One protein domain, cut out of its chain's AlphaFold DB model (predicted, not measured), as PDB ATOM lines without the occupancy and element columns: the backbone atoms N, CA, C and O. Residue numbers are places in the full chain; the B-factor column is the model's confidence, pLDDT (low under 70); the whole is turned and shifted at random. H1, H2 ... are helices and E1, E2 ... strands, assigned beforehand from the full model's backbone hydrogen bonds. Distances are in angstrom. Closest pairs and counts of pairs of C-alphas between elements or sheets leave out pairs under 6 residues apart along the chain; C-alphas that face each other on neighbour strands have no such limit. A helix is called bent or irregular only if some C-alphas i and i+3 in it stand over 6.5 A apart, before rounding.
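Overview. This is residues 168 to 336 of the 382 residues of the protein "P-loop_TraG domain-containing protein" of Verrucomicrobiales bacterium (UniProt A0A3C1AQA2). Look for two lobes set end to end, each built on its own small sheet: in one, the antiparallel sheet E3 E4 E5 has H7 over one face and H6 packed on H7; in the other, the parallel pair E1 and E2 has H3 packed on it, H5 packed on H3, and the long helix H1 at the far end of the domain. The strands of the two sheets stay apart, and the lobes meet where H4 and H5 come close to H6. The printed part has 169 residues with seven named helices and five named strands, in the order H1 E1 H2 H3 E2 H4 H5 E3 H6 H7 E4 E5, and its class is mixed, helices and strands. The whole is compact, with a radius of gyration of the C-alphas of 17.9 A and spans of 55 by 40 by 36 A.

Arrangement. Begin at the sheet of E3, residues 276 to 279, E4, residues 320 to 327, and E5, residues 332 to 336; E4 is its inner strand. E3 and E4 are antiparallel at 152 degrees, with N 277 and O 325 within hydrogen-bond range at 3.0 A. E4 and E5 form a hairpin, antiparallel at 168 degrees, with N 324 and O 335 at 2.8 A. H7, residues 299 to 306, is on this sheet at a height of 9.5 A; it lies over E4, only just not over E5, where 2 of its C-alphas fall. It runs along the strands, at 27 degrees to E4 on the local plane, and its closest C-alphas to E4 are those of Val 305 and Val 323, 7.3 A apart. H6, residues 285 to 294, touches H7 at a steep tilt of 53 degrees, opposite ways, closest at C-alphas 288 and 302, 6.3 A apart. Now move to H5, residues 266 to 273, close to H6 but not clearly touching, with C-alphas 271 and 294 closest at 6.0 A. H5 touches H3, residues 233 to 247, at a shallow tilt of 18 degrees, the same way; the closest C-alphas, 238 and 269, are 5.6 A apart. E1, residues 217 to 221, and E2, residues 249 to 253, are parallel at 17 degrees, with N 219 and O 250 at 2.9 A. With H2, residues 224 to 227, and H3 between them, they make a strand-helix-strand unit, two parallel neighbour strands joined by helices, with a right-handed crossover. The closest C-alphas of H3 and E2 are those of Tyr 241 and Val 251, 6.5 A apart. H1, residues 190 to 210, only just touches H3, with its residues 201 to 209 alone and 3 pairs of C-alphas within 8 A, the closest 209 and 247 at 6.2 A. H4, residues 259 to 262, is close to H2 but not clearly touching, with C-alphas 225 and 260 closest at 6.3 A. Every O i to N i+4 pair is within hydrogen-bond range in H1 and H5, against 8 of 11 in H3, 5 of 6 in H6 and 3 of 4 in H7; H2 and H4 are too short for such a pair.

Along the chain. Find C-alpha 320 at (27.592, 127.446, 353.385); from there E4 runs 22.7 A to C-alpha 327, and E5 comes back over 13.0 A to C-alpha 336 at (31.708, 137.199, 354.034). E3 measures 10.0 A, H7 11.3 A and H6 14.9 A. Then find C-alpha 190 at (2.783, 121.706, 377.704), where H1 begins its 30.3 A. E1 measures 13.3 A, E2 13.0 A, H5 10.8 A, and H2 and H4 4.9 A each. H3, 20.1 A long, is irregular: C-alphas 242 and 245 are 7.2 A apart.

Size, cuts and confidence. The two C-alphas farthest apart are those of Val 168 and Ile 300, at 56.0 A. The printed part has no cut. Look at residues 168 to 189 and 307 to 319 for long stretches with no named element; the second is the long link from H7 to E4. The link from H1 to E1 is short, and the others are tight. Mean pLDDT of the printed part is 88.5, and no printed residue is under 70.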
ATOM      1  N   VAL A 168      16.090 114.912 395.510       91.81
ATOM      2  CA  VAL A 168      17.490 115.307 395.400       91.81
ATOM      3  C   VAL A 168      17.821 115.455 393.921       91.81
ATOM      4  O   VAL A 168      17.650 114.507 393.152       91.81
ATOM      5  N   ASN A 169      18.285 116.645 393.540       88.69
ATOM      6  CA  ASN A 169      18.754 116.895 392.186       88.69
ATOM      7  C   ASN A 169      19.930 115.958 391.879       88.69
ATOM      8  O   ASN A 169      20.931 115.953 392.592       88.69
ATOM      9  N   ASN A 170      19.793 115.160 390.826       88.44
ATOM     10  CA  ASN A 170      20.793 114.196 390.375       88.44
ATOM     11  C   ASN A 170      21.455 114.609 389.049       88.44
ATOM     12  O   ASN A 170      22.177 113.809 388.452       88.44
ATOM     13  N   VAL A 171      21.202 115.833 388.582       88.62
ATOM     14  CA  VAL A 171      21.789 116.385 387.360       88.62
ATOM     15  C   VAL A 171      23.136 117.029 387.684       88.62
ATOM     16  O   VAL A 171      23.214 117.975 388.466       88.62
ATOM     17  N   ASP A 172      24.199 116.542 387.046       87.19
ATOM     18  CA  ASP A 172      25.534 117.132 387.141       87.19
ATOM     19  C   ASP A 172      25.778 118.122 385.994       87.19
ATOM     20  O   ASP A 172      25.785 117.759 384.815       87.19
ATOM     21  N   LEU A 173      26.004 119.387 386.352       90.44
ATOM     22  CA  LEU A 173      26.310 120.469 385.416       90.44
ATOM     23  C   LEU A 173      27.805 120.813 385.369       90.44
ATOM     24  O   LEU A 173      28.199 121.700 384.612       90.44
ATOM     25  N   SER A 174      28.656 120.122 386.136       84.50
ATOM     26  CA  SER A 174      30.089 120.424 386.278       84.50
ATOM     27  C   SER A 174      30.909 120.161 385.006       84.50
ATOM     28  O   SER A 174      32.021 120.679 384.852       84.50
ATOM     29  N   GLY A 175      30.343 119.415 384.054       85.69
ATOM     30  CA  GLY A 175      30.957 119.087 382.771       85.69
ATOM     31  C   GLY A 175      31.405 120.303 381.942       85.69
ATOM     32  O   GLY A 175      30.988 121.447 382.141       85.69
ATOM     33  N   LYS A 176      32.279 120.046 380.956       86.50
ATOM     34  CA  LYS A 176      32.749 121.073 379.999       86.50
ATOM     35  C   LYS A 176      31.661 121.506 379.015       86.50
ATOM     36  O   LYS A 176      31.672 122.645 378.557       86.50
ATOM     37  N   VAL A 177      30.779 120.577 378.660       88.56
ATOM     38  CA  VAL A 177      29.620 120.791 377.793       88.56
ATOM     39  C   VAL A 177      28.436 120.144 378.485       88.56
ATOM     40  O   VAL A 177      28.516 118.982 378.873       88.56
ATOM     41  N   VAL A 178      27.360 120.906 378.620       89.19
ATOM     42  CA  VAL A 178      26.070 120.433 379.108       89.19
ATOM     43  C   VAL A 178      25.064 120.668 377.991       89.19
ATOM     44  O   VAL A 178      25.002 121.767 377.437       89.19
ATOM     45  N   HIS A 179      24.314 119.628 377.643       87.19
ATOM     46  CA  HIS A 179      23.271 119.656 376.626       87.19
ATOM     47  C   HIS A 179      21.962 119.205 377.275       87.19
ATOM     48  O   HIS A 179      21.935 118.166 377.933       87.19
ATOM     49  N   PHE A 180      20.886 119.961 377.063       86.00
ATOM     50  CA  PHE A 180      19.544 119.594 377.503       86.00
ATOM     51  C   PHE A 180      18.694 119.217 376.292       86.00
ATOM     52  O   PHE A 180      18.362 120.080 375.486       86.00
ATOM     53  N   GLU A 181      18.349 117.934 376.187       81.75
ATOM     54  CA  GLU A 181      17.516 117.401 375.108       81.75
ATOM     55  C   GLU A 181      16.044 117.419 375.540       81.75
ATOM     56  O   GLU A 181      15.651 116.732 376.487       81.75
ATOM     57  N   LEU A 182      15.230 118.231 374.867       79.44
ATOM     58  CA  LEU A 182      13.824 118.454 375.217       79.44
ATOM     59  C   LEU A 182      12.841 117.689 374.322       79.44
ATOM     60  O   LEU A 182      11.658 117.625 374.657       79.44
ATOM     61  N   SER A 183      13.296 117.092 373.215       74.94
ATOM     62  CA  SER A 183      12.441 116.373 372.255       74.94
ATOM     63  C   SER A 183      11.755 115.140 372.847       74.94
ATOM     64  O   SER A 183      10.682 114.754 372.384       74.94
ATOM     65  N   TYR A 184      12.308 114.561 373.917       80.19
ATOM     66  CA  TYR A 184      11.668 113.465 374.651       80.19
ATOM     67  C   TYR A 184      10.403 113.892 375.406       80.19
ATOM     68  O   TYR A 184       9.626 113.029 375.819       80.19
ATOM     69  N   ILE A 185      10.171 115.196 375.602       82.62
ATOM     70  CA  ILE A 185       8.938 115.696 376.210       82.62
ATOM     71  C   ILE A 185       7.882 115.855 375.108       82.62
ATOM     72  O   ILE A 185       8.039 116.715 374.238       82.62
ATOM     73  N   PRO A 186       6.767 115.095 375.146       81.06
ATOM     74  CA  PRO A 186       5.740 115.177 374.115       81.06
ATOM     75  C   PRO A 186       5.196 116.598 373.957       81.06
ATOM     76  O   PRO A 186       4.967 117.302 374.943       81.06
ATOM     77  N   GLU A 187       4.882 117.003 372.726       76.88
ATOM     78  CA  GLU A 187       4.331 118.338 372.461       76.88
ATOM     79  C   GLU A 187       3.010 118.584 373.219       76.88
ATOM     80  O   GLU A 187       2.726 119.698 373.674       76.88
ATOM     81  N   SER A 188       2.223 117.532 373.453       82.38
ATOM     82  CA  SER A 188       0.995 117.592 374.251       82.38
ATOM     83  C   SER A 188       1.237 117.895 375.739       82.38
ATOM     84  O   SER A 188       0.355 118.451 376.392       82.38
ATOM     85  N   ALA A 189       2.430 117.620 376.279       83.50
ATOM     86  CA  ALA A 189       2.794 117.840 377.680       83.50
ATOM     87  C   ALA A 189       3.287 119.280 377.929       83.50
ATOM     88  O   ALA A 189       4.413 119.515 378.370       83.50
ATOM     89  N   LYS A 190       2.441 120.271 377.620       82.94
ATOM     90  CA  LYS A 190       2.783 121.706 377.704       82.94
ATOM     91  C   LYS A 190       3.287 122.131 379.088       82.94
ATOM     92  O   LYS A 190       4.298 122.817 379.173       82.94
ATOM     93  N   GLU A 191       2.620 121.701 380.157       83.75
ATOM     94  CA  GLU A 191       3.009 122.037 381.535       83.75
ATOM     95  C   GLU A 191       4.383 121.468 381.899       83.75
ATOM     96  O   GLU A 191       5.206 122.164 382.490       83.75
ATOM     97  N   LEU A 192       4.668 120.232 381.481       87.00
ATOM     98  CA  LEU A 192       5.958 119.596 381.730       87.00
ATOM     99  C   LEU A 192       7.098 120.325 381.020       87.00
ATOM    100  O   LEU A 192       8.139 120.555 381.627       87.00
ATOM    101  N   ARG A 193       6.887 120.741 379.764       83.12
ATOM    102  CA  ARG A 193       7.865 121.552 379.019       83.12
ATOM    103  C   ARG A 193       8.147 122.877 379.715       83.12
ATOM    104  O   ARG A 193       9.306 123.253 379.847       83.12
ATOM    105  N   THR A 194       7.102 123.549 380.194       82.06
ATOM    106  CA  THR A 194       7.230 124.788 380.971       82.06
ATOM    107  C   THR A 194       8.076 124.581 382.227       82.06
ATOM    108  O   THR A 194       9.018 125.336 382.459       82.06
ATOM    109  N   VAL A 195       7.771 123.555 383.028       87.00
ATOM    110  CA  VAL A 195       8.507 123.287 384.272       87.00
ATOM    111  C   VAL A 195       9.950 122.878 383.983       87.00
ATOM    112  O   VAL A 195      10.862 123.423 384.598       87.00
ATOM    113  N   ALA A 196      10.181 121.999 383.005       87.12
ATOM    114  CA  ALA A 196      11.526 121.595 382.602       87.12
ATOM    115  C   ALA A 196      12.367 122.802 382.162       87.12
ATOM    116  O   ALA A 196      13.480 122.989 382.648       87.12
ATOM    117  N   ALA A 197      11.823 123.670 381.307       81.56
ATOM    118  CA  ALA A 197      12.513 124.874 380.859       81.56
ATOM    119  C   ALA A 197      12.865 125.828 382.008       81.56
ATOM    120  O   ALA A 197      13.968 126.386 382.041       81.56
ATOM    121  N   PHE A 198      11.949 126.000 382.964       83.94
ATOM    122  CA  PHE A 198      12.179 126.814 384.153       83.94
ATOM    123  C   PHE A 198      13.292 126.234 385.037       83.94
ATOM    124  O   PHE A 198      14.198 126.969 385.437       83.94
ATOM    125  N   LEU A 199      13.267 124.923 385.304       88.25
ATOM    126  CA  LEU A 199      14.294 124.230 386.091       88.25
ATOM    127  C   LEU A 199      15.670 124.331 385.426       88.25
ATOM    128  O   LEU A 199      16.615 124.809 386.051       88.25
ATOM    129  N   ILE A 200      15.756 123.987 384.136       87.69
ATOM    130  CA  ILE A 200      16.989 124.062 383.338       87.69
ATOM    131  C   ILE A 200      17.565 125.472 383.373       87.69
ATOM    132  O   ILE A 200      18.754 125.662 383.623       87.69
ATOM    133  N   THR A 201      16.718 126.478 383.154       83.50
ATOM    134  CA  THR A 201      17.152 127.872 383.179       83.50
ATOM    135  C   THR A 201      17.716 128.254 384.540       83.50
ATOM    136  O   THR A 201      18.771 128.886 384.605       83.50
ATOM    137  N   ASN A 202      17.012 127.920 385.622       85.94
ATOM    138  CA  ASN A 202      17.421 128.314 386.963       85.94
ATOM    139  C   ASN A 202      18.711 127.623 387.389       85.94
ATOM    140  O   ASN A 202      19.586 128.286 387.945       85.94
ATOM    141  N   ASP A 203      18.860 126.334 387.104       89.50
ATOM    142  CA  ASP A 203      20.069 125.601 387.464       89.50
ATOM    143  C   ASP A 203      21.262 126.026 386.604       89.50
ATOM    144  O   ASP A 203      22.340 126.272 387.143       89.50
ATOM    145  N   LEU A 204      21.061 126.273 385.303       89.94
ATOM    146  CA  LEU A 204      22.099 126.848 384.445       89.94
ATOM    147  C   LEU A 204      22.517 128.247 384.922       89.94
ATOM    148  O   LEU A 204      23.705 128.565 384.967       89.94
ATOM    149  N   ARG A 205      21.554 129.084 385.321       88.88
ATOM    150  CA  ARG A 205      21.828 130.403 385.899       88.88
ATOM    151  C   ARG A 205      22.656 130.291 387.178       88.88
ATOM    152  O   ARG A 205      23.653 131.006 387.295       88.88
ATOM    153  N   LYS A 206      22.267 129.421 388.117       88.94
ATOM    154  CA  LYS A 206      23.021 129.181 389.360       88.94
ATOM    155  C   LYS A 206      24.447 128.736 389.048       88.94
ATOM    156  O   LYS A 206      25.379 129.321 389.585       88.94
ATOM    157  N   GLU A 207      24.613 127.791 388.126       91.00
ATOM    158  CA  GLU A 207      25.916 127.252 387.724       91.00
ATOM    159  C   GLU A 207      26.827 128.310 387.080       91.00
ATOM    160  O   GLU A 207      28.033 128.371 387.322       91.00
ATOM    161  N   ILE A 208      26.264 129.210 386.271       91.50
ATOM    162  CA  ILE A 208      27.018 130.329 385.689       91.50
ATOM    163  C   ILE A 208      27.485 131.302 386.774       91.50
ATOM    164  O   ILE A 208      28.621 131.786 386.706       91.50
ATOM    165  N   MET A 209      26.604 131.606 387.730       89.19
ATOM    166  CA  MET A 209      26.852 132.567 388.805       89.19
ATOM    167  C   MET A 209      27.808 132.025 389.873       89.19
ATOM    168  O   MET A 209      28.571 132.807 390.432       89.19
ATOM    169  N   SER A 210      27.788 130.716 390.141       87.88
ATOM    170  CA  SER A 210      28.644 130.060 391.138       87.88
ATOM    171  C   SER A 210      30.076 129.841 390.645       87.88
ATOM    172  O   SER A 210      31.013 129.818 391.441       87.88
ATOM    173  N   ARG A 211      30.274 129.687 389.331       88.62
ATOM    174  CA  ARG A 211      31.603 129.451 388.758       88.62
ATOM    175  C   ARG A 211      32.489 130.706 388.788       88.62
ATOM    176  O   ARG A 211      32.003 131.791 388.443       88.62
ATOM    177  N   PRO A 212      33.812 130.552 389.001       87.31
ATOM    178  CA  PRO A 212      34.785 131.649 388.975       87.31
ATOM    179  C   PRO A 212      34.666 132.552 387.742       87.31
ATOM    180  O   PRO A 212      34.418 132.075 386.624       87.31
ATOM    181  N   ARG A 213      34.855 133.865 387.908       87.12
ATOM    182  CA  ARG A 213      34.768 134.839 386.802       87.12
ATOM    183  C   ARG A 213      35.924 134.690 385.816       87.12
ATOM    184  O   ARG A 213      35.754 134.994 384.636       87.12
ATOM    185  N   SER A 214      37.057 134.165 386.264       88.62
ATOM    186  CA  SER A 214      38.182 133.739 385.426       88.62
ATOM    187  C   SER A 214      37.803 132.652 384.407       88.62
ATOM    188  O   SER A 214      38.388 132.576 383.322       88.62
ATOM    189  N   THR A 215      36.780 131.842 384.698       90.19
ATOM    190  CA  THR A 215      36.285 130.814 383.779       90.19
ATOM    191  C   THR A 215      35.314 131.418 382.772       90.19
ATOM    192  O   THR A 215      34.254 131.930 383.134       90.19
ATOM    193  N   ARG A 216      35.642 131.315 381.480       93.50
ATOM    194  CA  ARG A 216      34.742 131.723 380.393       93.50
ATOM    195  C   ARG A 216      33.616 130.704 380.245       93.50
ATOM    196  O   ARG A 216      33.884 129.535 379.982       93.50
ATOM    197  N   LYS A 217      32.369 131.162 380.357       94.38
ATOM    198  CA  LYS A 217      31.172 130.343 380.120       94.38
ATOM    199  C   LYS A 217      30.534 130.696 378.782       94.38
ATOM    200  O   LYS A 217      30.703 131.809 378.277       94.38
ATOM    201  N   ARG A 218      29.769 129.761 378.222       95.06
ATOM    202  CA  ARG A 218      28.929 130.007 377.050       95.06
ATOM    203  C   ARG A 218      27.554 129.391 377.257       95.06
ATOM    204  O   ARG A 218      27.471 128.232 377.639       95.06
ATOM    205  N   VAL A 219      26.515 130.158 376.947       93.94
ATOM    206  CA  VAL A 219      25.135 129.675 376.845       93.94
ATOM    207  C   VAL A 219      24.722 129.740 375.388       93.94
ATOM    208  O   VAL A 219      24.887 130.783 374.751       93.94
ATOM    209  N   ILE A 220      24.206 128.629 374.870       92.81
ATOM    210  CA  ILE A 220      23.646 128.548 373.523       92.81
ATOM    211  C   ILE A 220      22.142 128.328 373.666       92.81
ATOM    212  O   ILE A 220      21.726 127.320 374.228       92.81
ATOM    213  N   LEU A 221      21.345 129.282 373.186       90.44
ATOM    214  CA  LEU A 221      19.890 129.158 373.114       90.44
ATOM    215  C   LEU A 221      19.530 128.680 371.707       90.44
ATOM    216  O   LEU A 221      19.526 129.462 370.749       90.44
ATOM    217  N   GLU A 222      19.307 127.375 371.588       85.25
ATOM    218  CA  GLU A 222      18.876 126.733 370.352       85.25
ATOM    219  C   GLU A 222      17.388 127.049 370.131       85.25
ATOM    220  O   GLU A 222      16.562 126.853 371.016       85.25
ATOM    221  N   GLU A 223      17.083 127.687 369.000       85.56
ATOM    222  CA  GLU A 223      15.768 128.246 368.665       85.56
ATOM    223  C   GLU A 223      15.156 129.204 369.711       85.56
ATOM    224  O   GLU A 223      14.169 128.924 370.398       85.56
ATOM    225  N   LEU A 224      15.681 130.434 369.744       87.38
ATOM    226  CA  LEU A 224      15.207 131.482 370.657       87.38
ATOM    227  C   LEU A 224      13.688 131.721 370.581       87.38
ATOM    228  O   LEU A 224      13.053 131.990 371.594       87.38
ATOM    229  N   SER A 225      13.084 131.612 369.397       82.75
ATOM    230  CA  SER A 225      11.642 131.819 369.221       82.75
ATOM    231  C   SER A 225      10.795 130.807 370.000       82.75
ATOM    232  O   SER A 225       9.756 131.184 370.538       82.75
ATOM    233  N   ALA A 226      11.218 129.540 370.073       78.94
ATOM    234  CA  ALA A 226      10.534 128.525 370.873       78.94
ATOM    235  C   ALA A 226      10.750 128.770 372.371       78.94
ATOM    236  O   ALA A 226       9.811 128.654 373.156       78.94
ATOM    237  N   PHE A 227      11.958 129.196 372.752       81.81
ATOM    238  CA  PHE A 227      12.271 129.566 374.130       81.81
ATOM    239  C   PHE A 227      11.405 130.733 374.638       81.81
ATOM    240  O   PHE A 227      10.901 130.698 375.755       81.81
ATOM    241  N   LEU A 228      11.153 131.745 373.802       85.00
ATOM    242  CA  LEU A 228      10.297 132.888 374.151       85.00
ATOM    243  C   LEU A 228       8.813 132.529 374.314       85.00
ATOM    244  O   LEU A 228       8.073 133.298 374.918       85.00
ATOM    245  N   ALA A 229       8.369 131.384 373.790       78.75
ATOM    246  CA  ALA A 229       7.005 130.900 373.999       78.75
ATOM    247  C   ALA A 229       6.806 130.261 375.386       78.75
ATOM    248  O   ALA A 229       5.669 130.004 375.786       78.75
ATOM    249  N   MET A 230       7.893 129.984 376.113       76.44
ATOM    250  CA  MET A 230       7.843 129.460 377.475       76.44
ATOM    251  C   MET A 230       7.520 130.590 378.467       76.44
ATOM    252  O   MET A 230       7.953 131.728 378.263       76.44
ATOM    253  N   PRO A 231       6.798 130.304 379.564       73.75
ATOM    254  CA  PRO A 231       6.580 131.276 380.633       73.75
ATOM    255  C   PRO A 231       7.896 131.878 381.134       73.75
ATOM    256  O   PRO A 231       8.875 131.159 381.319       73.75
ATOM    257  N   ASP A 232       7.915 133.199 381.330       79.00
ATOM    258  CA  ASP A 232       9.099 133.995 381.697       79.00
ATOM    259  C   ASP A 232      10.281 133.969 380.700       79.00
ATOM    260  O   ASP A 232      11.323 134.582 380.972       79.00
ATOM    261  N   GLY A 233      10.157 133.318 379.536       83.38
ATOM    262  CA  GLY A 233      11.244 133.183 378.560       83.38
ATOM    263  C   GLY A 233      11.817 134.528 378.093       83.38
ATOM    264  O   GLY A 233      13.027 134.665 377.890       83.38
ATOM    265  N   ASP A 234      10.982 135.566 377.999       88.00
ATOM    266  CA  ASP A 234      11.393 136.933 377.676       88.00
ATOM    267  C   ASP A 234      12.249 137.565 378.785       88.00
ATOM    268  O   ASP A 234      13.291 138.164 378.509       88.00
ATOM    269  N   ARG A 235      11.834 137.431 380.050       87.62
ATOM    270  CA  ARG A 235      12.536 137.966 381.221       87.62
ATOM    271  C   ARG A 235      13.897 137.301 381.361       87.62
ATOM    272  O   ARG A 235      14.899 137.989 381.550       87.62
ATOM    273  N   ILE A 236      13.925 135.982 381.205       87.12
ATOM    274  CA  ILE A 236      15.138 135.170 381.247       87.12
ATOM    275  C   ILE A 236      16.095 135.560 380.115       87.12
ATOM    276  O   ILE A 236      17.280 135.789 380.353       87.12
ATOM    277  N   THR A 237      15.594 135.685 378.884       90.69
ATOM    278  CA  THR A 237      16.426 136.070 377.735       90.69
ATOM    279  C   THR A 237      17.044 137.454 377.940       90.69
ATOM    280  O   THR A 237      18.240 137.634 377.708       90.69
ATOM    281  N   ARG A 238      16.263 138.437 378.413       92.25
ATOM    282  CA  ARG A 238      16.787 139.776 378.737       92.25
ATOM    283  C   ARG A 238      17.896 139.700 379.772       92.25
ATOM    284  O   ARG A 238      18.956 140.284 379.574       92.25
ATOM    285  N   GLU A 239      17.688 138.930 380.834       90.50
ATOM    286  CA  GLU A 239      18.697 138.735 381.868       90.50
ATOM    287  C   GLU A 239      20.004 138.150 381.310       90.50
ATOM    288  O   GLU A 239      21.086 138.665 381.616       90.50
ATOM    289  N   TYR A 240      19.917 137.124 380.456       92.50
ATOM    290  CA  TYR A 240      21.079 136.545 379.785       92.50
ATOM    291  C   TYR A 240      21.872 137.605 379.010       92.50
ATOM    292  O   TYR A 240      23.082 137.741 379.211       92.50
ATOM    293  N   TYR A 241      21.198 138.391 378.175       93.94
ATOM    294  CA  TYR A 241      21.854 139.375 377.313       93.94
ATOM    295  C   TYR A 241      22.344 140.632 378.046       93.94
ATOM    296  O   TYR A 241      23.384 141.177 377.682       93.94
ATOM    297  N   GLU A 242      21.637 141.086 379.081       93.06
ATOM    298  CA  GLU A 242      21.939 142.348 379.767       93.06
ATOM    299  C   GLU A 242      22.883 142.170 380.960       93.06
ATOM    300  O   GLU A 242      23.663 143.071 381.272       93.06
ATOM    301  N   ARG A 243      22.818 141.028 381.658       89.75
ATOM    302  CA  ARG A 243      23.469 140.869 382.969       89.75
ATOM    303  C   ARG A 243      24.564 139.817 382.986       89.75
ATOM    304  O   ARG A 243      25.570 140.024 383.665       89.75
ATOM    305  N   MET A 244      24.433 138.718 382.243       91.81
ATOM    306  CA  MET A 244      25.327 137.560 382.425       91.81
ATOM    307  C   MET A 244      26.775 137.796 381.984       91.81
ATOM    308  O   MET A 244      27.680 137.076 382.410       91.81
ATOM    309  N   ARG A 245      27.036 138.868 381.228       90.62
ATOM    310  CA  ARG A 245      28.396 139.306 380.888       90.62
ATOM    311  C   ARG A 245      29.281 139.521 382.121       90.62
ATOM    312  O   ARG A 245      30.469 139.215 382.051       90.62
ATOM    313  N   LYS A 246      28.730 140.011 383.242       88.94
ATOM    314  CA  LYS A 246      29.500 140.246 384.483       88.94
ATOM    315  C   LYS A 246      30.024 138.953 385.127       88.94
ATOM    316  O   LYS A 246      30.927 139.005 385.952       88.94
ATOM    317  N   TYR A 247      29.497 137.800 384.709       91.69
ATOM    318  CA  TYR A 247      29.944 136.468 385.126       91.69
ATOM    319  C   TYR A 247      30.846 135.785 384.085       91.69
ATOM    320  O   TYR A 247      31.016 134.565 384.125       91.69
ATOM    321  N   SER A 248      31.410 136.543 383.133       92.94
ATOM    322  CA  SER A 248      32.205 136.026 382.004       92.94
ATOM    323  C   SER A 248      31.450 135.009 381.139       92.94
ATOM    324  O   SER A 248      32.045 134.082 380.581       92.94
ATOM    325  N   CYS A 249      30.132 135.183 381.024       95.38
ATOM    326  CA  CYS A 249      29.273 134.358 380.188       95.38
ATOM    327  C   CYS A 249      29.036 135.013 378.823       95.38
ATOM    328  O   CYS A 249      28.605 136.166 378.736       95.38
ATOM    329  N   TRP A 250      29.307 134.266 377.755       95.06
ATOM    330  CA  TRP A 250      28.930 134.625 376.393       95.06
ATOM    331  C   TRP A 250      27.611 133.947 376.014       95.06
ATOM    332  O   TRP A 250      27.521 132.722 375.993       95.06
ATOM    333  N   VAL A 251      26.600 134.746 375.688       94.69
ATOM    334  CA  VAL A 251      25.294 134.257 375.234       94.69
ATOM    335  C   VAL A 251      25.248 134.241 373.710       94.69
ATOM    336  O   VAL A 251      25.650 135.209 373.059       94.69
ATOM    337  N   PHE A 252      24.766 133.138 373.146       94.31
ATOM    338  CA  PHE A 252      24.634 132.925 371.713       94.31
ATOM    339  C   PHE A 252      23.258 132.332 371.399       94.31
ATOM    340  O   PHE A 252      22.971 131.205 371.785       94.31
ATOM    341  N   SER A 253      22.408 133.074 370.696       93.62
ATOM    342  CA  SER A 253      21.080 132.595 370.297       93.62
ATOM    343  C   SER A 253      21.036 132.248 368.821       93.62
ATOM    344  O   SER A 253      21.565 132.986 367.987       93.62
ATOM    345  N   ILE A 254      20.347 131.158 368.502       92.50
ATOM    346  CA  ILE A 254      20.060 130.740 367.132       92.50
ATOM    347  C   ILE A 254      18.615 131.133 366.817       92.50
ATOM    348  O   ILE A 254      17.685 130.765 367.534       92.50
ATOM    349  N   ILE A 255      18.426 131.919 365.756       90.06
ATOM    350  CA  ILE A 255      17.119 132.432 365.334       90.06
ATOM    351  C   ILE A 255      16.895 131.996 363.888       90.06
ATOM    352  O   ILE A 255      17.574 132.482 362.988       90.06
ATOM    353  N   GLN A 256      15.944 131.087 363.668       83.50
ATOM    354  CA  GLN A 256      15.583 130.636 362.320       83.50
ATOM    355  C   GLN A 256      14.590 131.588 361.642       83.50
ATOM    356  O   GLN A 256      14.723 131.889 360.461       83.50
ATOM    357  N   GLN A 257      13.602 132.086 362.395       81.69
ATOM    358  CA  GLN A 257      12.544 132.966 361.890       81.69
ATOM    359  C   GLN A 257      12.594 134.318 362.603       81.69
ATOM    360  O   GLN A 257      11.966 134.498 363.650       81.69
ATOM    361  N   PHE A 258      13.329 135.282 362.036       84.00
ATOM    362  CA  PHE A 258      13.503 136.607 362.646       84.00
ATOM    363  C   PHE A 258      12.173 137.349 362.848       84.00
ATOM    364  O   PHE A 258      12.011 138.069 363.832       84.00
ATOM    365  N   GLN A 259      11.180 137.122 361.983       82.75
ATOM    366  CA  GLN A 259       9.863 137.757 362.113       82.75
ATOM    367  C   GLN A 259       9.163 137.450 363.440       82.75
ATOM    368  O   GLN A 259       8.465 138.312 363.964       82.75
ATOM    369  N   ARG A 260       9.397 136.276 364.042       83.06
ATOM    370  CA  ARG A 260       8.809 135.933 365.351       83.06
ATOM    371  C   ARG A 260       9.335 136.802 366.490       83.06
ATOM    372  O   ARG A 260       8.664 136.933 367.508       83.06
ATOM    373  N   ILE A 261      10.523 137.385 366.330       86.56
ATOM    374  CA  ILE A 261      11.149 138.233 367.349       86.56
ATOM    375  C   ILE A 261      11.151 139.716 366.979       86.56
ATOM    376  O   ILE A 261      11.466 140.538 367.833       86.56
ATOM    377  N   LYS A 262      10.815 140.072 365.733       84.69
ATOM    378  CA  LYS A 262      10.930 141.439 365.204       84.69
ATOM    379  C   LYS A 262      10.207 142.472 366.070       84.69
ATOM    380  O   LYS A 262      10.796 143.495 366.420       84.69
ATOM    381  N   ASP A 263       8.967 142.174 366.436       85.62
ATOM    382  CA  ASP A 263       8.113 143.069 367.223       85.62
ATOM    383  C   ASP A 263       8.108 142.704 368.716       85.62
ATOM    384  O   ASP A 263       7.411 143.316 369.523       85.62
ATOM    385  N   HIS A 264       8.903 141.705 369.107       88.38
ATOM    386  CA  HIS A 264       8.964 141.245 370.483       88.38
ATOM    387  C   HIS A 264       9.836 142.190 371.334       88.38
ATOM    388  O   HIS A 264      10.947 142.532 370.913       88.38
ATOM    389  N   PRO A 265       9.429 142.556 372.569       87.31
ATOM    390  CA  PRO A 265      10.194 143.466 373.433       87.31
ATOM    391  C   PRO A 265      11.645 143.036 373.682       87.31
ATOM    392  O   PRO A 265      12.524 143.869 373.862       87.31
ATOM    393  N   VAL A 266      11.910 141.726 373.646       90.38
ATOM    394  CA  VAL A 266      13.252 141.146 373.825       90.38
ATOM    395  C   VAL A 266      14.242 141.529 372.720       90.38
ATOM    396  O   VAL A 266      15.451 141.418 372.923       90.38
ATOM    397  N   ARG A 267      13.759 141.968 371.545       90.94
ATOM    398  CA  ARG A 267      14.613 142.311 370.403       90.94
ATOM    399  C   ARG A 267      15.652 143.352 370.783       90.94
ATOM    400  O   ARG A 267      16.806 143.206 370.393       90.94
ATOM    401  N   SER A 268      15.259 144.384 371.527       89.75
ATOM    402  CA  SER A 268      16.168 145.461 371.932       89.75
ATOM    403  C   SER A 268      17.315 144.925 372.788       89.75
ATOM    404  O   SER A 268      18.469 145.257 372.529       89.75
ATOM    405  N   SER A 269      17.025 144.032 373.734       91.81
ATOM    406  CA  SER A 269      18.029 143.400 374.589       91.81
ATOM    407  C   SER A 269      18.929 142.445 373.805       91.81
ATOM    408  O   SER A 269      20.146 142.510 373.956       91.81
ATOM    409  N   VAL A 270      18.366 141.599 372.935       92.06
ATOM    410  CA  VAL A 270      19.136 140.629 372.134       92.06
ATOM    411  C   VAL A 270      20.029 141.345 371.130       92.06
ATOM    412  O   VAL A 270      21.241 141.146 371.133       92.06
ATOM    413  N   VAL A 271      19.458 142.203 370.286       90.81
ATOM    414  CA  VAL A 271      20.193 142.910 369.231       90.81
ATOM    415  C   VAL A 271      21.139 143.944 369.837       90.81
ATOM    416  O   VAL A 271      22.317 143.961 369.494       90.81
ATOM    417  N   GLY A 272      20.666 144.758 370.785       89.06
ATOM    418  CA  GLY A 272      21.450 145.841 371.384       89.06
ATOM    419  C   GLY A 272      22.662 145.366 372.190       89.06
ATOM    420  O   GLY A 272      23.663 146.079 372.259       89.06
ATOM    421  N   ASN A 273      22.618 144.154 372.754       91.88
ATOM    422  CA  ASN A 273      23.759 143.564 373.466       91.88
ATOM    423  C   ASN A 273      24.585 142.589 372.604       91.88
ATOM    424  O   ASN A 273      25.633 142.109 373.051       91.88
ATOM    425  N   SER A 274      24.174 142.315 371.362       92.50
ATOM    426  CA  SER A 274      24.903 141.432 370.446       92.50
ATOM    427  C   SER A 274      25.976 142.191 369.677       92.50
ATOM    428  O   SER A 274      25.700 142.943 368.750       92.50
ATOM    429  N   ARG A 275      27.244 141.942 370.019       91.69
ATOM    430  CA  ARG A 275      28.388 142.500 369.273       91.69
ATOM    431  C   ARG A 275      28.755 141.699 368.033       91.69
ATOM    432  O   ARG A 275      29.440 142.231 367.168       91.69
ATOM    433  N   ILE A 276      28.362 140.429 367.981       93.81
ATOM    434  CA  ILE A 276      28.684 139.497 366.901       93.81
ATOM    435  C   ILE A 276      27.376 138.938 366.351       93.81
ATOM    436  O   ILE A 276      26.521 138.522 367.128       93.81
ATOM    437  N   MET A 277      27.250 138.888 365.026       94.50
ATOM    438  CA  MET A 277      26.162 138.201 364.334       94.50
ATOM    439  C   MET A 277      26.734 137.371 363.184       94.50
ATOM    440  O   MET A 277      27.606 137.830 362.442       94.50
ATOM    441  N   PHE A 278      26.197 136.161 363.036       95.06
ATOM    442  CA  PHE A 278      26.354 135.326 361.852       95.06
ATOM    443  C   PHE A 278      25.016 135.305 361.115       95.06
ATOM    444  O   PHE A 278      24.034 134.804 361.656       95.06
ATOM    445  N   MET A 279      24.964 135.862 359.907       94.38
ATOM    446  CA  MET A 279      23.771 135.809 359.056       94.38
ATOM    447  C   MET A 279      24.029 134.832 357.911       94.38
ATOM    448  O   MET A 279      24.845 135.099 357.030       94.38
ATOM    449  N   LEU A 280      23.368 133.679 357.973       93.50
ATOM    450  CA  LEU A 280      23.374 132.649 356.929       93.50
ATOM    451  C   LEU A 280      22.466 133.073 355.762       93.50
ATOM    452  O   LEU A 280      21.953 134.188 355.760       93.50
ATOM    453  N   LYS A 281      22.260 132.201 354.766       92.06
ATOM    454  CA  LYS A 281      21.316 132.448 353.663       92.06
ATOM    455  C   LYS A 281      19.938 132.834 354.214       92.06
ATOM    456  O   LYS A 281      19.424 132.165 355.108       92.06
ATOM    457  N   GLN A 282      19.352 133.902 353.681       91.94
ATOM    458  CA  GLN A 282      18.003 134.360 354.031       91.94
ATOM    459  C   GLN A 282      17.220 134.584 352.739       91.94
ATOM    460  O   GLN A 282      17.518 135.543 352.033       91.94
ATOM    461  N   PRO A 283      16.259 133.715 352.387       87.06
ATOM    462  CA  PRO A 283      15.543 133.835 351.118       87.06
ATOM    463  C   PRO A 283      14.631 135.068 351.042       87.06
ATOM    464  O   PRO A 283      14.478 135.649 349.971       87.06
ATOM    465  N   ASP A 284      14.026 135.474 352.166       88.56
ATOM    466  CA  ASP A 284      13.119 136.625 352.208       88.56
ATOM    467  C   ASP A 284      13.899 137.929 352.423       88.56
ATOM    468  O   ASP A 284      14.471 138.189 353.486       88.56
ATOM    469  N   GLN A 285      13.877 138.796 351.410       87.69
ATOM    470  CA  GLN A 285      14.492 140.121 351.466       87.69
ATOM    471  C   GLN A 285      13.931 140.981 352.616       87.69
ATOM    472  O   GLN A 285      14.667 141.779 353.198       87.69
ATOM    473  N   ARG A 286      12.659 140.794 353.000       87.75
ATOM    474  CA  ARG A 286      12.021 141.532 354.105       87.75
ATOM    475  C   ARG A 286      12.618 141.169 355.462       87.75
ATOM    476  O   ARG A 286      12.707 142.037 356.336       87.75
ATOM    477  N   ASP A 287      13.050 139.922 355.636       87.56
ATOM    478  CA  ASP A 287      13.726 139.464 356.854       87.56
ATOM    479  C   ASP A 287      15.112 140.097 356.945       87.56
ATOM    480  O   ASP A 287      15.473 140.652 357.983       87.56
ATOM    481  N   VAL A 288      15.848 140.112 355.828       91.00
ATOM    482  CA  VAL A 288      17.155 140.776 355.727       91.00
ATOM    483  C   VAL A 288      17.041 142.263 356.047       91.00
ATOM    484  O   VAL A 288      17.849 142.793 356.813       91.00
ATOM    485  N   ASP A 289      16.032 142.949 355.508       90.75
ATOM    486  CA  ASP A 289      15.813 144.367 355.788       90.75
ATOM    487  C   ASP A 289      15.443 144.622 357.250       90.75
ATOM    488  O   ASP A 289      16.030 145.511 357.868       90.75
ATOM    489  N   SER A 290      14.579 143.790 357.835       88.75
ATOM    490  CA  SER A 290      14.194 143.891 359.250       88.75
ATOM    491  C   SER A 290      15.379 143.631 360.192       88.75
ATOM    492  O   SER A 290      15.556 144.328 361.190       88.75
ATOM    493  N   MET A 291      16.239 142.659 359.870       88.88
ATOM    494  CA  MET A 291      17.483 142.422 360.611       88.88
ATOM    495  C   MET A 291      18.458 143.589 360.475       88.88
ATOM    496  O   MET A 291      19.150 143.927 361.434       88.88
ATOM    497  N   SER A 292      18.480 144.241 359.310       89.81
ATOM    498  CA  SER A 292      19.386 145.356 359.025       89.81
ATOM    499  C   SER A 292      19.076 146.631 359.811       89.81
ATOM    500  O   SER A 292      19.951 147.484 359.956       89.81
ATOM    501  N   GLU A 293      17.851 146.767 360.329       88.12
ATOM    502  CA  GLU A 293      17.497 147.816 361.295       88.12
ATOM    503  C   GLU A 293      18.281 147.665 362.608       88.12
ATOM    504  O   GLU A 293      18.613 148.656 363.252       88.12
ATOM    505  N   GLY A 294      18.572 146.420 363.000       85.62
ATOM    506  CA  GLY A 294      19.325 146.087 364.207       85.62
ATOM    507  C   GLY A 294      20.829 145.950 363.975       85.62
ATOM    508  O   GLY A 294      21.634 146.457 364.751       85.62
ATOM    509  N   PHE A 295      21.208 145.293 362.880       90.50
ATOM    510  CA  PHE A 295      22.592 145.049 362.489       90.50
ATOM    511  C   PHE A 295      22.889 145.770 361.182       90.50
ATOM    512  O   PHE A 295      22.485 145.336 360.106       90.50
ATOM    513  N   ARG A 296      23.611 146.888 361.258       90.50
ATOM    514  CA  ARG A 296      23.803 147.796 360.119       90.50
ATOM    515  C   ARG A 296      24.677 147.161 359.031       90.50
ATOM    516  O   ARG A 296      25.897 147.307 359.059       90.50
ATOM    517  N   ILE A 297      24.057 146.485 358.062       92.38
ATOM    518  CA  ILE A 297      24.734 145.881 356.904       92.38
ATOM    519  C   ILE A 297      24.467 146.668 355.598       92.38
ATOM    520  O   ILE A 297      23.340 147.114 355.366       92.38
ATOM    521  N   PRO A 298      25.478 146.857 354.721       92.69
ATOM    522  CA  PRO A 298      25.322 147.556 353.443       92.69
ATOM    523  C   PRO A 298      24.358 146.860 352.476       92.69
ATOM    524  O   PRO A 298      24.279 145.634 352.442       92.69
ATOM    525  N   SER A 299      23.715 147.625 351.587       92.19
ATOM    526  CA  SER A 299      22.775 147.094 350.585       92.19
ATOM    527  C   SER A 299      23.379 146.021 349.672       92.19
ATOM    528  O   SER A 299      22.668 145.114 349.247       92.19
ATOM    529  N   ILE A 300      24.684 146.093 349.379       92.12
ATOM    530  CA  ILE A 300      25.375 145.051 348.605       92.12
ATOM    531  C   ILE A 300      25.422 143.723 349.369       92.12
ATOM    532  O   ILE A 300      25.127 142.678 348.798       92.12
ATOM    533  N   THR A 301      25.685 143.774 350.677       94.62
ATOM    534  CA  THR A 301      25.692 142.605 351.560       94.62
ATOM    535  C   THR A 301      24.292 142.020 351.700       94.62
ATOM    536  O   THR A 301      24.140 140.806 351.614       94.62
ATOM    537  N   LYS A 302      23.254 142.863 351.819       93.94
ATOM    538  CA  LYS A 302      21.854 142.399 351.851       93.94
ATOM    539  C   LYS A 302      21.497 141.552 350.627       93.94
ATOM    540  O   LYS A 302      20.941 140.473 350.775       93.94
ATOM    541  N   LYS A 303      21.870 142.021 349.429       91.12
ATOM    542  CA  LYS A 303      21.650 141.295 348.167       91.12
ATOM    543  C   LYS A 303      22.474 140.008 348.065       91.12
ATOM    544  O   LYS A 303      22.042 139.069 347.417       91.12
ATOM    545  N   GLN A 304      23.665 139.971 348.664       93.12
ATOM    546  CA  GLN A 304      24.502 138.767 348.673       93.12
ATOM    547  C   GLN A 304      23.948 137.684 349.603       93.12
ATOM    548  O   GLN A 304      24.015 136.510 349.265       93.12
ATOM    549  N   VAL A 305      23.376 138.062 350.748       93.75
ATOM    550  CA  VAL A 305      22.788 137.109 351.705       93.75
ATOM    551  C   VAL A 305      21.648 136.303 351.081       93.75
ATOM    552  O   VAL A 305      21.541 135.101 351.324       93.75
ATOM    553  N   THR A 306      20.808 136.943 350.263       92.00
ATOM    554  CA  THR A 306      19.689 136.267 349.588       92.00
ATOM    555  C   THR A 306      20.156 135.315 348.487       92.00
ATOM    556  O   THR A 306      19.471 134.337 348.193       92.00
ATOM    557  N   SER A 307      21.344 135.551 347.918       92.25
ATOM    558  CA  SER A 307      21.951 134.722 346.871       92.25
ATOM    559  C   SER A 307      23.024 133.755 347.374       92.25
ATOM    560  O   SER A 307      23.677 133.097 346.560       92.25
ATOM    561  N   PHE A 308      23.223 133.643 348.692       95.25
ATOM    562  CA  PHE A 308      24.124 132.639 349.243       95.25
ATOM    563  C   PHE A 308      23.721 131.243 348.773       95.25
ATOM    564  O   PHE A 308      22.527 130.941 348.645       95.25
ATOM    565  N   PRO A 309      24.708 130.390 348.478       91.06
ATOM    566  CA  PRO A 309      24.403 129.116 347.880       91.06
ATOM    567  C   PRO A 309      23.794 128.177 348.921       91.06
ATOM    568  O   PRO A 309      24.033 128.316 350.124       91.06
ATOM    569  N   ASP A 310      22.982 127.235 348.448       88.00
ATOM    570  CA  ASP A 310      22.451 126.170 349.285       88.00
ATOM    571  C   ASP A 310      23.414 124.975 349.263       88.00
ATOM    572  O   ASP A 310      23.620 124.398 348.192       88.00
ATOM    573  N   PRO A 311      24.021 124.585 350.398       87.00
ATOM    574  CA  PRO A 311      24.907 123.427 350.428       87.00
ATOM    575  C   PRO A 311      24.224 122.138 349.952       87.00
ATOM    576  O   PRO A 311      24.901 121.278 349.394       87.00
ATOM    577  N   SER A 312      22.905 122.002 350.146       81.12
ATOM    578  CA  SER A 312      22.150 120.797 349.767       81.12
ATOM    579  C   SER A 312      22.008 120.616 348.251       81.12
ATOM    580  O   SER A 312      21.825 119.498 347.774       81.12
ATOM    581  N   GLU A 313      22.153 121.695 347.479       84.94
ATOM    582  CA  GLU A 313      22.081 121.682 346.015       84.94
ATOM    583  C   GLU A 313      23.455 121.428 345.361       84.94
ATOM    584  O   GLU A 313      23.556 121.252 344.142       84.94
ATOM    585  N   MET A 314      24.535 121.395 346.149       86.06
ATOM    586  CA  MET A 314      25.898 121.217 345.649       86.06
ATOM    587  C   MET A 314      26.286 119.739 345.550       86.06
ATOM    588  O   MET A 314      26.252 119.001 346.528       86.06
ATOM    589  N   LYS A 315      26.760 119.313 344.372       81.50
ATOM    590  CA  LYS A 315      27.230 117.929 344.144       81.50
ATOM    591  C   LYS A 315      28.678 117.677 344.579       81.50
ATOM    592  O   LYS A 315      29.057 116.534 344.807       81.50
ATOM    593  N   THR A 316      29.497 118.721 344.650       83.06
ATOM    594  CA  THR A 316      30.944 118.635 344.898       83.06
ATOM    595  C   THR A 316      31.383 119.792 345.786       83.06
ATOM    596  O   THR A 316      31.012 120.928 345.500       83.06
ATOM    597  N   ASP A 317      32.186 119.504 346.815       83.31
ATOM    598  CA  ASP A 317      32.705 120.477 347.795       83.31
ATOM    599  C   ASP A 317      31.624 121.417 348.394       83.31
ATOM    600  O   ASP A 317      31.724 122.646 348.270       83.31
ATOM    601  N   PRO A 318      30.558 120.856 349.013       86.44
ATOM    602  CA  PRO A 318      29.449 121.642 349.540       86.44
ATOM    603  C   PRO A 318      29.912 122.628 350.615       86.44
ATOM    604  O   PRO A 318      30.708 122.298 351.497       86.44
ATOM    605  N   TYR A 319      29.391 123.853 350.567       91.81
ATOM    606  CA  TYR A 319      29.716 124.892 351.537       91.81
ATOM    607  C   TYR A 319      28.546 125.832 351.794       91.81
ATOM    608  O   TYR A 319      27.774 126.151 350.892       91.81
ATOM    609  N   GLY A 320      28.458 126.329 353.026       92.00
ATOM    610  CA  GLY A 320      27.592 127.446 353.385       92.00
ATOM    611  C   GLY A 320      28.343 128.769 353.307       92.00
ATOM    612  O   GLY A 320      29.551 128.828 353.543       92.00
ATOM    613  N   SER A 321      27.624 129.848 353.019       95.06
ATOM    614  CA  SER A 321      28.140 131.212 353.157       95.06
ATOM    615  C   SER A 321      27.449 131.918 354.316       95.06
ATOM    616  O   SER A 321      26.276 131.668 354.602       95.06
ATOM    617  N   PHE A 322      28.175 132.809 354.981       95.56
ATOM    618  CA  PHE A 322      27.630 133.633 356.052       95.56
ATOM    619  C   PHE A 322      28.226 135.036 356.024       95.56
ATOM    620  O   PHE A 322      29.381 135.241 355.650       95.56
ATOM    621  N   VAL A 323      27.450 136.013 356.481       96.44
ATOM    622  CA  VAL A 323      27.965 137.327 356.856       96.44
ATOM    623  C   VAL A 323      28.418 137.259 358.303       96.44
ATOM    624  O   VAL A 323      27.628 136.942 359.191       96.44
ATOM    625  N   TYR A 324      29.682 137.586 358.538       96.50
ATOM    626  CA  TYR A 324      30.215 137.890 359.855       96.50
ATOM    627  C   TYR A 324      30.099 139.389 360.100       96.50
ATOM    628  O   TYR A 324      30.711 140.187 359.389       96.50
ATOM    629  N   TYR A 325      29.335 139.764 361.116       95.69
ATOM    630  CA  TYR A 325      29.234 141.128 361.616       95.69
ATOM    631  C   TYR A 325      29.889 141.199 362.989       95.69
ATOM    632  O   TYR A 325      29.571 140.395 363.865       95.69
ATOM    633  N   HIS A 326      30.764 142.179 363.194       95.31
ATOM    634  CA  HIS A 326      31.339 142.467 364.500       95.31
ATOM    635  C   HIS A 326      31.414 143.970 364.765       95.31
ATOM    636  O   HIS A 326      32.084 144.708 364.042       95.31
ATOM    637  N   GLU A 327      30.773 144.420 365.840       90.06
ATOM    638  CA  GLU A 327      30.753 145.820 366.254       90.06
ATOM    639  C   GLU A 327      31.373 146.000 367.644       90.06
ATOM    640  O   GLU A 327      30.792 145.652 368.672       90.06
ATOM    641  N   ALA A 328      32.584 146.566 367.666       80.75
ATOM    642  CA  ALA A 328      33.315 146.872 368.899       80.75
ATOM    643  C   ALA A 328      33.481 148.381 369.149       80.75
ATOM    644  O   ALA A 328      33.488 148.804 370.301       80.75
ATOM    645  N   THR A 329      33.612 149.188 368.090       77.38
ATOM    646  CA  THR A 329      34.000 150.612 368.169       77.38
ATOM    647  C   THR A 329      33.043 151.535 367.397       77.38
ATOM    648  O   THR A 329      33.471 152.524 366.806       77.38
ATOM    649  N   GLY A 330      31.755 151.178 367.310       78.31
ATOM    650  CA  GLY A 330      30.704 151.969 366.641       78.31
ATOM    651  C   GLY A 330      30.709 151.939 365.103       78.31
ATOM    652  O   GLY A 330      29.775 152.442 364.473       78.31
ATOM    653  N   ARG A 331      31.735 151.333 364.491       86.56
ATOM    654  CA  ARG A 331      31.763 150.954 363.071       86.56
ATOM    655  C   ARG A 331      31.816 149.429 362.961       86.56
ATOM    656  O   ARG A 331      32.759 148.839 363.498       86.56
ATOM    657  N   PRO A 332      30.852 148.791 362.283       91.44
ATOM    658  CA  PRO A 332      30.862 147.347 362.145       91.44
ATOM    659  C   PRO A 332      31.941 146.894 361.164       91.44
ATOM    660  O   PRO A 332      32.113 147.460 360.085       91.44
ATOM    661  N   ARG A 333      32.666 145.840 361.540       94.31
ATOM    662  CA  ARG A 333      33.481 145.049 360.620       94.31
ATOM    663  C   ARG A 333      32.588 143.971 360.034       94.31
ATOM    664  O   ARG A 333      32.000 143.193 360.782       94.31
ATOM    665  N   ILE A 334      32.491 143.955 358.711       95.38
ATOM    666  CA  ILE A 334      31.629 143.036 357.977       95.38
ATOM    667  C   ILE A 334      32.506 142.253 357.012       95.38
ATOM    668  O   ILE A 334      33.262 142.844 356.242       95.38
ATOM    669  N   ALA A 335      32.410 140.933 357.073       95.56
ATOM    670  CA  ALA A 335      33.103 140.028 356.171       95.56
ATOM    671  C   ALA A 335      32.145 138.937 355.703       95.56
ATOM    672  O   ALA A 335      31.201 138.585 356.409       95.56
ATOM    673  N   ILE A 336      32.400 138.391 354.519       95.94
ATOM    674  CA  ILE A 336      31.708 137.199 354.034       95.94
ATOM    675  C   ILE A 336      32.639 136.022 354.255       95.94
ATOM    676  O   ILE A 336      33.783 136.033 353.799       95.94
TER     677      ILE A 336